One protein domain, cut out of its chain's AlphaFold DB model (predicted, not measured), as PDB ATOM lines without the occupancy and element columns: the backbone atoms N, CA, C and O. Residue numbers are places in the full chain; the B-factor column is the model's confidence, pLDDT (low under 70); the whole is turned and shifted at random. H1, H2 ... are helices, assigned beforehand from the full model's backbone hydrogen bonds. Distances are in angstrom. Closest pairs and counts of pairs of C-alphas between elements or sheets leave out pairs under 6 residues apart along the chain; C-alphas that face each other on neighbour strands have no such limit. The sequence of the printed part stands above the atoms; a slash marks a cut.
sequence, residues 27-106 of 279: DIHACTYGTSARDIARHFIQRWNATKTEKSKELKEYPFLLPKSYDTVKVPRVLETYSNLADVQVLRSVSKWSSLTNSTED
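This is residues 27 to 106 of the 279 residues of an uncharacterized protein of Onchocerca flexuosa (UniProt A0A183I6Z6). This model has little regular structure: one long helix, H1, lies between two long loop stretches. Residues 56 to 76 fold back along H1 to short H2, beyond its beginning; residues 83 to 95 then run along another side to short H3, which packs on H1. The printed part has 80 residues, 31 of them in three named helices, H1, H2 and H3 in chain order, and no named strand; its class is all helix. It is loose, with a radius of gyration of the C-alphas of 15.5 A and spans of 45 by 30 by 28 A.

H1, residues 35 to 55, touches H3, residues 96 to 99, with its residues 46 to 51 alone; the closest C-alphas, of Arg 47 and Ser 99, are 4.8 A apart. H2, residues 77 to 82, is apart from both. Every O i to N i+4 pair in H1 is within hydrogen-bond range; in H2 0 of 2 are, against 3 of 3 O i to N i+3 pairs, and H3 is too short for an O i to N i+4 pair.

H1 spans 30.1 A from C-alpha 35 at (6.108, -1.590, -117.390), H2 9.8 A, and H3 5.8 A to C-alpha 99 at (-8.333, 5.446, -103.861).

The farthest C-alphas, of Glu 58 and Thr 81, are 45.2 A apart. Both links are long, the printed part has no cut, and no printed residue has pLDDT under 70.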
ATOM      1  N   ASP A  27      -6.841 -21.950-107.529       80.19
ATOM      2  CA  ASP A  27      -6.651 -20.519-107.778       80.19
ATOM      3  C   ASP A  27      -5.703 -20.297-108.951       80.19
ATOM      4  O   ASP A  27      -4.882 -21.156-109.282       80.19
ATOM      5  N   ILE A  28      -5.789 -19.108-109.538       80.06
ATOM      6  CA  ILE A  28      -4.982 -18.708-110.679       80.06
ATOM      7  C   ILE A  28      -4.317 -17.372-110.376       80.06
ATOM      8  O   ILE A  28      -4.977 -16.346-110.205       80.06
ATOM      9  N   HIS A  29      -2.987 -17.370-110.417       84.44
ATOM     10  CA  HIS A  29      -2.170 -16.170-110.299       84.44
ATOM     11  C   HIS A  29      -1.310 -15.954-111.544       84.44
ATOM     12  O   HIS A  29      -0.940 -16.896-112.244       84.44
ATOM     13  N   ALA A  30      -0.955 -14.693-111.783       86.31
ATOM     14  CA  ALA A  30      -0.017 -14.292-112.818       86.31
ATOM     15  C   ALA A  30       1.072 -13.399-112.215       86.31
ATOM     16  O   ALA A  30       0.827 -12.646-111.271       86.31
ATOM     17  N   CYS A  31       2.270 -13.482-112.783       89.62
ATOM     18  CA  CYS A  31       3.368 -12.570-112.505       89.62
ATOM     19  C   CYS A  31       3.699 -11.830-113.798       89.62
ATOM     20  O   CYS A  31       3.726 -12.439-114.866       89.62
ATOM     21  N   THR A  32       3.913 -10.522-113.698       89.62
ATOM     22  CA  THR A  32       4.326  -9.694-114.830       89.62
ATOM     23  C   THR A  32       5.543  -8.880-114.426       89.62
ATOM     24  O   THR A  32       5.769  -8.627-113.239       89.62
ATOM     25  N   TYR A  33       6.334  -8.489-115.416       90.88
ATOM     26  CA  TYR A  33       7.581  -7.767-115.226       90.88
ATOM     27  C   TYR A  33       7.587  -6.525-116.108       90.88
ATOM     28  O   TYR A  33       6.848  -6.428-117.081       90.88
ATOM     29  N   GLY A  34       8.444  -5.567-115.772       91.81
ATOM     30  CA  GLY A  34       8.634  -4.384-116.596       91.81
ATOM     31  C   GLY A  34       7.592  -3.291-116.354       91.81
ATOM     32  O   GLY A  34       7.328  -2.925-115.207       91.81
ATOM     33  N   THR A  35       7.045  -2.728-117.432       94.12
ATOM     34  CA  THR A  35       6.108  -1.590-117.390       94.12
ATOM     35  C   THR A  35       4.810  -1.942-116.667       94.12
ATOM     36  O   THR A  35       4.408  -1.212-115.764       94.12
ATOM     37  N   SER A  36       4.231  -3.115-116.930       93.12
ATOM     38  CA  SER A  36       3.009  -3.572-116.256       93.12
ATOM     39  C   SER A  36       3.184  -3.722-114.741       93.12
ATOM     40  O   SER A  36       2.293  -3.389-113.957       93.12
ATOM     41  N   ALA A  37       4.360  -4.168-114.290       93.81
ATOM     42  CA  ALA A  37       4.679  -4.228-112.866       93.81
ATOM     43  C   ALA A  37       4.724  -2.824-112.237       93.81
ATOM     44  O   ALA A  37       4.338  -2.652-111.077       93.81
ATOM     45  N   ARG A  38       5.142  -1.802-112.998       95.50
ATOM     46  CA  ARG A  38       5.088  -0.404-112.551       95.50
ATOM     47  C   ARG A  38       3.672   0.134-112.498       95.50
ATOM     48  O   ARG A  38       3.366   0.850-111.551       95.50
ATOM     49  N   ASP A  39       2.799  -0.250-113.419       96.00
ATOM     50  CA  ASP A  39       1.384   0.134-113.365       96.00
ATOM     51  C   ASP A  39       0.699  -0.432-112.111       96.00
ATOM     52  O   ASP A  39       0.000   0.287-111.390       96.00
ATOM     53  N   ILE A  40       0.995  -1.691-111.759       95.81
ATOM     54  CA  ILE A  40       0.544  -2.298-110.495       95.81
ATOM     55  C   ILE A  40       1.116  -1.531-109.292       95.81
ATOM     56  O   ILE A  40       0.382  -1.221-108.347       95.81
ATOM     57  N   ALA A  41       2.408  -1.185-109.318       96.69
ATOM     58  CA  ALA A  41       3.039  -0.405-108.253       96.69
ATOM     59  C   ALA A  41       2.402   0.986-108.107       96.69
ATOM     60  O   ALA A  41       2.145   1.425-106.990       96.69
ATOM     61  N   ARG A  42       2.072   1.661-109.214       96.62
ATOM     62  CA  ARG A  42       1.356   2.945-109.203       96.62
ATOM     63  C   ARG A  42      -0.010   2.827-108.548       96.62
ATOM     64  O   ARG A  42      -0.354   3.678-107.732       96.62
ATOM     65  N   HIS A  43      -0.768   1.773-108.852       96.19
ATOM     66  CA  HIS A  43      -2.044   1.531-108.182       96.19
ATOM     67  C   HIS A  43      -1.868   1.347-106.663       96.19
ATOM     68  O   HIS A  43      -2.634   1.915-105.882       96.19
ATOM     69  N   PHE A  44      -0.838   0.610-106.232       97.88
ATOM     70  CA  PHE A  44      -0.510   0.469-104.810       97.88
ATOM     71  C   PHE A  44      -0.159   1.814-104.162       97.88
ATOM     72  O   PHE A  44      -0.736   2.163-103.136       97.88
ATOM     73  N   ILE A  45       0.739   2.582-104.784       97.94
ATOM     74  CA  ILE A  45       1.187   3.900-104.315       97.94
ATOM     75  C   ILE A  45       0.007   4.858-104.168       97.94
ATOM     76  O   ILE A  45      -0.127   5.513-103.137       97.94
ATOM     77  N   GLN A  46      -0.885   4.895-105.159       97.00
ATOM     78  CA  GLN A  46      -2.087   5.722-105.118       97.00
ATOM     79  C   GLN A  46      -2.945   5.394-103.892       97.00
ATOM     80  O   GLN A  46      -3.320   6.290-103.141       97.00
ATOM     81  N   ARG A  47      -3.225   4.108-103.652       96.75
ATOM     82  CA  ARG A  47      -4.040   3.679-102.506       96.75
ATOM     83  C   ARG A  47      -3.344   3.888-101.167       96.75
ATOM     84  O   ARG A  47      -4.011   4.234-100.194       96.75
ATOM     85  N   TRP A  48      -2.032   3.683-101.111       97.19
ATOM     86  CA  TRP A  48      -1.231   3.945 -99.919       97.19
ATOM     87  C   TRP A  48      -1.298   5.423 -99.538       97.19
ATOM     88  O   TRP A  48      -1.700   5.754 -98.425       97.19
ATOM     89  N   ASN A  49      -0.995   6.308-100.489       97.00
ATOM     90  CA  ASN A  49      -1.015   7.750-100.275       97.00
ATOM     91  C   ASN A  49      -2.428   8.244 -99.930       97.00
ATOM     92  O   ASN A  49      -2.566   9.060 -99.026       97.00
ATOM     93  N   ALA A  50      -3.472   7.714-100.577       95.75
ATOM     94  CA  ALA A  50      -4.861   8.024-100.235       95.75
ATOM     95  C   ALA A  50      -5.202   7.630 -98.788       95.75
ATOM     96  O   ALA A  50      -5.648   8.465 -98.006       95.75
ATOM     97  N   THR A  51      -4.903   6.385 -98.406       96.06
ATOM     98  CA  THR A  51      -5.153   5.878 -97.046       96.06
ATOM     99  C   THR A  51      -4.384   6.684 -96.001       96.06
ATOM    100  O   THR A  51      -4.927   7.019 -94.949       96.06
ATOM    101  N   LYS A  52      -3.120   7.017 -96.291       95.25
ATOM    102  CA  LYS A  52      -2.302   7.859 -95.419       95.25
ATOM    103  C   LYS A  52      -2.935   9.237 -95.249       95.25
ATOM    104  O   LYS A  52      -3.062   9.683 -94.117       95.25
ATOM    105  N   THR A  53      -3.350   9.886 -96.333       94.94
ATOM    106  CA  THR A  53      -4.006  11.201 -96.279       94.94
ATOM    107  C   THR A  53      -5.271  11.175 -95.426       94.94
ATOM    108  O   THR A  53      -5.474  12.087 -94.633       94.94
ATOM    109  N   GLU A  54      -6.092  10.129 -95.543       94.31
ATOM    110  CA  GLU A  54      -7.352  10.022 -94.799       94.31
ATOM    111  C   GLU A  54      -7.170   9.659 -93.319       94.31
ATOM    112  O   GLU A  54      -7.945  10.117 -92.484       94.31
ATOM    113  N   LYS A  55      -6.189   8.811 -92.978       93.75
ATOM    114  CA  LYS A  55      -6.127   8.167 -91.649       93.75
ATOM    115  C   LYS A  55      -4.854   8.427 -90.853       93.75
ATOM    116  O   LYS A  55      -4.801   8.119 -89.667       93.75
ATOM    117  N   SER A  56      -3.783   8.886 -91.492       93.31
ATOM    118  CA  SER A  56      -2.435   8.859 -90.903       93.31
ATOM    119  C   SER A  56      -1.523   9.946 -91.479       93.31
ATOM    120  O   SER A  56      -0.321   9.730 -91.669       93.31
ATOM    121  N   LYS A  57      -2.094  11.118 -91.793       92.44
ATOM    122  CA  LYS A  57      -1.395  12.209 -92.484       92.44
ATOM    123  C   LYS A  57      -0.156  12.661 -91.707       92.44
ATOM    124  O   LYS A  57       0.938  12.677 -92.268       92.44
ATOM    125  N   GLU A  58      -0.324  12.878 -90.405       94.06
ATOM    126  CA  GLU A  58       0.707  13.408 -89.502       94.06
ATOM    127  C   GLU A  58       1.760  12.369 -89.069       94.06
ATOM    128  O   GLU A  58       2.837  12.725 -88.590       94.06
ATOM    129  N   LEU A  59       1.493  11.070 -89.260       94.00
ATOM    130  CA  LEU A  59       2.415  10.002 -88.859       94.00
ATOM    131  C   LEU A  59       3.606   9.916 -89.823       94.00
ATOM    132  O   LEU A  59       3.497   9.344 -90.911       94.00
ATOM    133  N   LYS A  60       4.752  10.477 -89.417       93.25
ATOM    134  CA  LYS A  60       5.996  10.514 -90.212       93.25
ATOM    135  C   LYS A  60       6.610   9.133 -90.473       93.25
ATOM    136  O   LYS A  60       7.302   8.971 -91.471       93.25
ATOM    137  N   GLU A  61       6.323   8.150 -89.620       95.56
ATOM    138  CA  GLU A  61       6.774   6.758 -89.778       95.56
ATOM    139  C   GLU A  61       6.241   6.106 -91.065       95.56
ATOM    140  O   GLU A  61       6.900   5.256 -91.658       95.56
ATOM    141  N   TYR A  62       5.073   6.547 -91.544       94.62
ATOM    142  CA  TYR A  62       4.513   6.108 -92.817       94.62
ATOM    143  C   TYR A  62       4.837   7.142 -93.898       94.62
ATOM    144  O   TYR A  62       4.150   8.165 -93.969       94.62
ATOM    145  N   PRO A  63       5.852   6.929 -94.753       96.31
ATOM    146  CA  PRO A  63       6.192   7.889 -95.795       96.31
ATOM    147  C   PRO A  63       5.149   7.881 -96.916       96.31
ATOM    148  O   PRO A  63       4.516   6.860 -97.196       96.31
ATOM    149  N   PHE A  64       4.997   9.012 -97.606       97.06
ATOM    150  CA  PHE A  64       4.352   9.010 -98.918       97.06
ATOM    151  C   PHE A  64       5.246   8.281 -99.923       97.06
ATOM    152  O   PHE A  64       6.470   8.416 -99.899       97.06
ATOM    153  N   LEU A  65       4.633   7.504-100.809       97.94
ATOM    154  CA  LEU A  65       5.349   6.748-101.827       97.94
ATOM    155  C   LEU A  65       5.324   7.490-103.162       97.94
ATOM    156  O   LEU A  65       4.331   8.132-103.510       97.94
ATOM    157  N   LEU A  66       6.407   7.354-103.926       97.00
ATOM    158  CA  LEU A  66       6.558   7.943-105.254       97.00
ATOM    159  C   LEU A  66       6.736   6.848-106.314       97.00
ATOM    160  O   LEU A  66       7.424   5.852-106.062       97.00
ATOM    161  N   PRO A  67       6.123   6.997-107.500       95.94
ATOM    162  CA  PRO A  67       6.300   6.044-108.586       95.94
ATOM    163  C   PRO A  67       7.701   6.161-109.200       95.94
ATOM    164  O   PRO A  67       8.238   7.253-109.353       95.94
ATOM    165  N   LYS A  68       8.288   5.026-109.597       93.75
ATOM    166  CA  LYS A  68       9.551   5.012-110.354       93.75
ATOM    167  C   LYS A  68       9.297   5.369-111.828       93.75
ATOM    168  O   LYS A  68       8.357   4.832-112.411       93.75
ATOM    169  N   SER A  69      10.152   6.210-112.427       93.25
ATOM    170  CA  SER A  69      10.035   6.630-113.843       93.25
ATOM    171  C   SER A  69      10.172   5.458-114.805       93.25
ATOM    172  O   SER A  69      11.138   4.708-114.650       93.25
ATOM    173  N   TYR A  70       9.301   5.385-115.825       92.62
ATOM    174  CA  TYR A  70       9.242   4.377-116.898       92.62
ATOM    175  C   TYR A  70      10.547   4.217-117.691       92.62
ATOM    176  O   TYR A  70      10.857   3.097-118.081       92.62
ATOM    177  N   ASP A  71      11.381   5.250-117.790       90.00
ATOM    178  CA  ASP A  71      12.625   5.212-118.584       90.00
ATOM    179  C   ASP A  71      13.641   4.184-118.064       90.00
ATOM    180  O   ASP A  71      14.490   3.672-118.786       90.00
ATOM    181  N   THR A  72      13.547   3.849-116.777       85.06
ATOM    182  CA  THR A  72      14.488   2.948-116.094       85.06
ATOM    183  C   THR A  72      13.976   1.511-115.966       85.06
ATOM    184  O   THR A  72      14.443   0.776-115.091       85.06
ATOM    185  N   VAL A  73      12.972   1.092-116.750       88.25
ATOM    186  CA  VAL A  73      12.505  -0.302-116.699       88.25
ATOM    187  C   VAL A  73      13.636  -1.214-117.176       88.25
ATOM    188  O   VAL A  73      13.998  -1.211-118.345       88.25
ATOM    189  N   LYS A  74      14.154  -2.053-116.277       85.19
ATOM    190  CA  LYS A  74      15.034  -3.171-116.629       85.19
ATOM    191  C   LYS A  74      14.406  -4.458-116.121       85.19
ATOM    192  O   LYS A  74      14.130  -4.574-114.926       85.19
ATOM    193  N   VAL A  75      14.178  -5.410-117.020       85.69
ATOM    194  CA  VAL A  75      13.764  -6.768-116.659       85.69
ATOM    195  C   VAL A  75      15.021  -7.641-116.643       85.69
ATOM    196  O   VAL A  75      15.706  -7.720-117.660       85.69
ATOM    197  N   PRO A  76      15.389  -8.247-115.499       85.75
ATOM    198  CA  PRO A  76      16.520  -9.167-115.443       85.75
ATOM    199  C   PRO A  76      16.361 -10.331-116.430       85.75
ATOM    200  O   PRO A  76      15.356 -11.039-116.372       85.75
ATOM    201  N   ARG A  77      17.379 -10.582-117.267       84.44
ATOM    202  CA  ARG A  77      17.368 -11.648-118.294       84.44
ATOM    203  C   ARG A  77      17.031 -13.034-117.743       84.44
ATOM    204  O   ARG A  77      16.380 -13.819-118.412       84.44
ATOM    205  N   VAL A  78      17.410 -13.326-116.495       88.06
ATOM    206  CA  VAL A  78      17.074 -14.601-115.831       88.06
ATOM    207  C   VAL A  78      15.566 -14.898-115.848       88.06
ATOM    208  O   VAL A  78      15.169 -16.059-115.914       88.06
ATOM    209  N   LEU A  79      14.724 -13.859-115.842       84.56
ATOM    210  CA  LEU A  79      13.268 -13.984-115.842       84.56
ATOM    211  C   LEU A  79      12.700 -14.348-117.217       84.56
ATOM    212  O   LEU A  79      11.606 -14.908-117.275       84.56
ATOM    213  N   GLU A  80      13.429 -14.096-118.306       79.81
ATOM    214  CA  GLU A  80      13.028 -14.500-119.662       79.81
ATOM    215  C   GLU A  80      12.933 -16.031-119.770       79.81
ATOM    216  O   GLU A  80      12.043 -16.547-120.434       79.81
ATOM    217  N   THR A  81      13.750 -16.769-119.012       83.81
ATOM    218  CA  THR A  81      13.733 -18.245-118.970       83.81
ATOM    219  C   THR A  81      12.435 -18.827-118.394       83.81
ATOM    220  O   THR A  81      12.070 -19.963-118.691       83.81
ATOM    221  N   TYR A  82      11.732 -18.073-117.544       85.12
ATOM    222  CA  TYR A  82      10.549 -18.547-116.814       85.12
ATOM    223  C   TYR A  82       9.260 -17.824-117.212       85.12
ATOM    224  O   TYR A  82       8.201 -18.097-116.640       85.12
ATOM    225  N   SER A  83       9.337 -16.901-118.171       86.62
ATOM    226  CA  SER A  83       8.217 -16.080-118.618       86.62
ATOM    227  C   SER A  83       8.031 -16.180-120.129       86.62
ATOM    228  O   SER A  83       8.872 -16.697-120.853       86.62
ATOM    229  N   ASN A  84       6.865 -15.751-120.603       87.69
ATOM    230  CA  ASN A  84       6.603 -15.603-122.029       87.69
ATOM    231  C   ASN A  84       6.370 -14.119-122.301       87.69
ATOM    232  O   ASN A  84       5.766 -13.436-121.472       87.69
ATOM    233  N   LEU A  85       6.809 -13.649-123.467       88.12
ATOM    234  CA  LEU A  85       6.449 -12.320-123.945       88.12
ATOM    235  C   LEU A  85       4.953 -12.286-124.276       88.12
ATOM    236  O   LEU A  85       4.434 -13.186-124.942       88.12
ATOM    237  N   ALA A  86       4.281 -11.254-123.783       88.31
ATOM    238  CA  ALA A  86       2.880 -10.962-124.042       88.31
ATOM    239  C   ALA A  86       2.661  -9.452-123.903       88.31
ATOM    240  O   ALA A  86       3.308  -8.814-123.067       88.31
ATOM    241  N   ASP A  87       1.730  -8.908-124.682       88.81
ATOM    242  CA  ASP A  87       1.214  -7.564-124.441       88.81
ATOM    243  C   ASP A  87       0.358  -7.602-123.180       88.81
ATOM    244  O   ASP A  87      -0.431  -8.522-122.980       88.81
ATOM    245  N   VAL A  88       0.580  -6.649-122.278       90.75
ATOM    246  CA  VAL A  88      -0.019  -6.666-120.946       90.75
ATOM    247  C   VAL A  88      -0.639  -5.316-120.641       90.75
ATOM    248  O   VAL A  88       0.075  -4.331-120.462       90.75
ATOM    249  N   GLN A  89      -1.956  -5.307-120.452       93.69
ATOM    250  CA  GLN A  89      -2.675  -4.166-119.893       93.69
ATOM    251  C   GLN A  89      -3.142  -4.431-118.455       93.69
ATOM    252  O   GLN A  89      -3.808  -5.426-118.161       93.69
ATOM    253  N   VAL A  90      -2.811  -3.515-117.541       94.06
ATOM    254  CA  VAL A  90      -3.301  -3.554-116.157       94.06
ATOM    255  C   VAL A  90      -4.657  -2.862-116.075       94.06
ATOM    256  O   VAL A  90      -4.810  -1.728-116.513       94.06
ATOM    257  N   LEU A  91      -5.623  -3.544-115.462       94.75
ATOM    258  CA  LEU A  91      -6.992  -3.068-115.269       94.75
ATOM    259  C   LEU A  91      -7.375  -3.112-113.794       94.75
ATOM    260  O   LEU A  91      -6.779  -3.851-113.002       94.75
ATOM    261  N   ARG A  92      -8.404  -2.356-113.414       94.31
ATOM    262  CA  ARG A  92      -8.869  -2.279-112.027       94.31
ATOM    263  C   ARG A  92     -10.352  -1.928-111.921       94.31
ATOM    264  O   ARG A  92     -11.008  -1.546-112.882       94.31
ATOM    265  N   SER A  93     -10.860  -2.079-110.704       94.12
ATOM    266  CA  SER A  93     -12.137  -1.519-110.272       94.12
ATOM    267  C   SER A  93     -11.850  -0.630-109.072       94.12
ATOM    268  O   SER A  93     -11.458  -1.134-108.015       94.12
ATOM    269  N   VAL A  94     -11.969   0.682-109.247       95.25
ATOM    270  CA  VAL A  94     -11.695   1.670-108.198       95.25
ATOM    271  C   VAL A  94     -12.712   2.794-108.249       95.25
ATOM    272  O   VAL A  94     -13.211   3.154-109.305       95.25
ATOM    273  N   SER A  95     -13.005   3.377-107.099       94.88
ATOM    274  CA  SER A  95     -13.808   4.595-106.998       94.88
ATOM    275  C   SER A  95     -13.295   5.496-105.881       94.88
ATOM    276  O   SER A  95     -12.343   5.142-105.164       94.88
ATOM    277  N   LYS A  96     -13.944   6.655-105.722       95.12
ATOM    278  CA  LYS A  96     -13.557   7.721-104.793       95.12
ATOM    279  C   LYS A  96     -13.227   7.210-103.388       95.12
ATOM    280  O   LYS A  96     -12.149   7.502-102.887       95.12
ATOM    281  N   TRP A  97     -14.074   6.360-102.802       93.44
ATOM    282  CA  TRP A  97     -13.872   5.840-101.437       93.44
ATOM    283  C   TRP A  97     -12.647   4.923-101.285       93.44
ATOM    284  O   TRP A  97     -12.162   4.704-100.182       93.44
ATOM    285  N   SER A  98     -12.161   4.332-102.379       90.56
ATOM    286  CA  SER A  98     -11.131   3.283-102.339       90.56
ATOM    287  C   SER A  98      -9.715   3.775-102.660       90.56
ATOM    288  O   SER A  98      -8.736   3.085-102.345       90.56
ATOM    289  N   SER A  99      -9.605   4.917-103.347       90.94
ATOM    290  CA  SER A  99      -8.333   5.446-103.861       90.94
ATOM    291  C   SER A  99      -8.313   6.964-104.090       90.94
ATOM    292  O   SER A  99      -7.380   7.455-104.724       90.94
ATOM    293  N   LEU A 100      -9.324   7.694-103.593       92.25
ATOM    294  CA  LEU A 100      -9.492   9.140-103.786       92.25
ATOM    295  C   LEU A 100      -9.460   9.575-105.262       92.25
ATOM    296  O   LEU A 100      -8.918  10.622-105.605       92.25
ATOM    297  N   THR A 101     -10.024   8.762-106.160       92.00
ATOM    298  CA  THR A 101     -10.178   9.124-107.575       92.00
ATOM    299  C   THR A 101     -11.362  10.063-107.792       92.00
ATOM    300  O   THR A 101     -12.356  10.011-107.065       92.00
ATOM    301  N   ASN A 102     -11.273  10.895-108.833       91.81
ATOM    302  CA  ASN A 102     -12.356  11.800-109.234       91.81
ATOM    303  C   ASN A 102     -13.515  11.061-109.916       91.81
ATOM    304  O   ASN A 102     -14.667  11.457-109.771       91.81
ATOM    305  N   SER A 103     -13.214   9.974-110.627       94.56
ATOM    306  CA  SER A 103     -14.188   9.114-111.294       94.56
ATOM    307  C   SER A 103     -14.048   7.662-110.837       94.56
ATOM    308  O   SER A 103     -12.995   7.227-110.352       94.56
ATOM    309  N   THR A 104     -15.146   6.917-110.962       95.88
ATOM    310  CA  THR A 104     -15.120   5.457-110.861       95.88
ATOM    311  C   THR A 104     -14.493   4.897-112.130       95.88
ATOM    312  O   THR A 104     -14.864   5.291-113.229       95.88
ATOM    313  N   GLU A 105     -13.553   3.975-111.965       95.75
ATOM    314  CA  GLU A 105     -12.968   3.199-113.048       95.75
ATOM    315  C   GLU A 105     -13.446   1.753-112.930       95.75
ATOM    316  O   GLU A 105     -13.294   1.116-111.883       95.75
ATOM    317  N   ASP A 106     -14.004   1.234-114.016       95.06
ATOM    318  CA  ASP A 106     -14.561  -0.108-114.165       95.06
ATOM    319  C   ASP A 106     -13.910  -0.859-115.342       95.06
ATOM    320  O   ASP A 106     -14.515  -1.731-115.965       95.06
TER     321      ASP A 106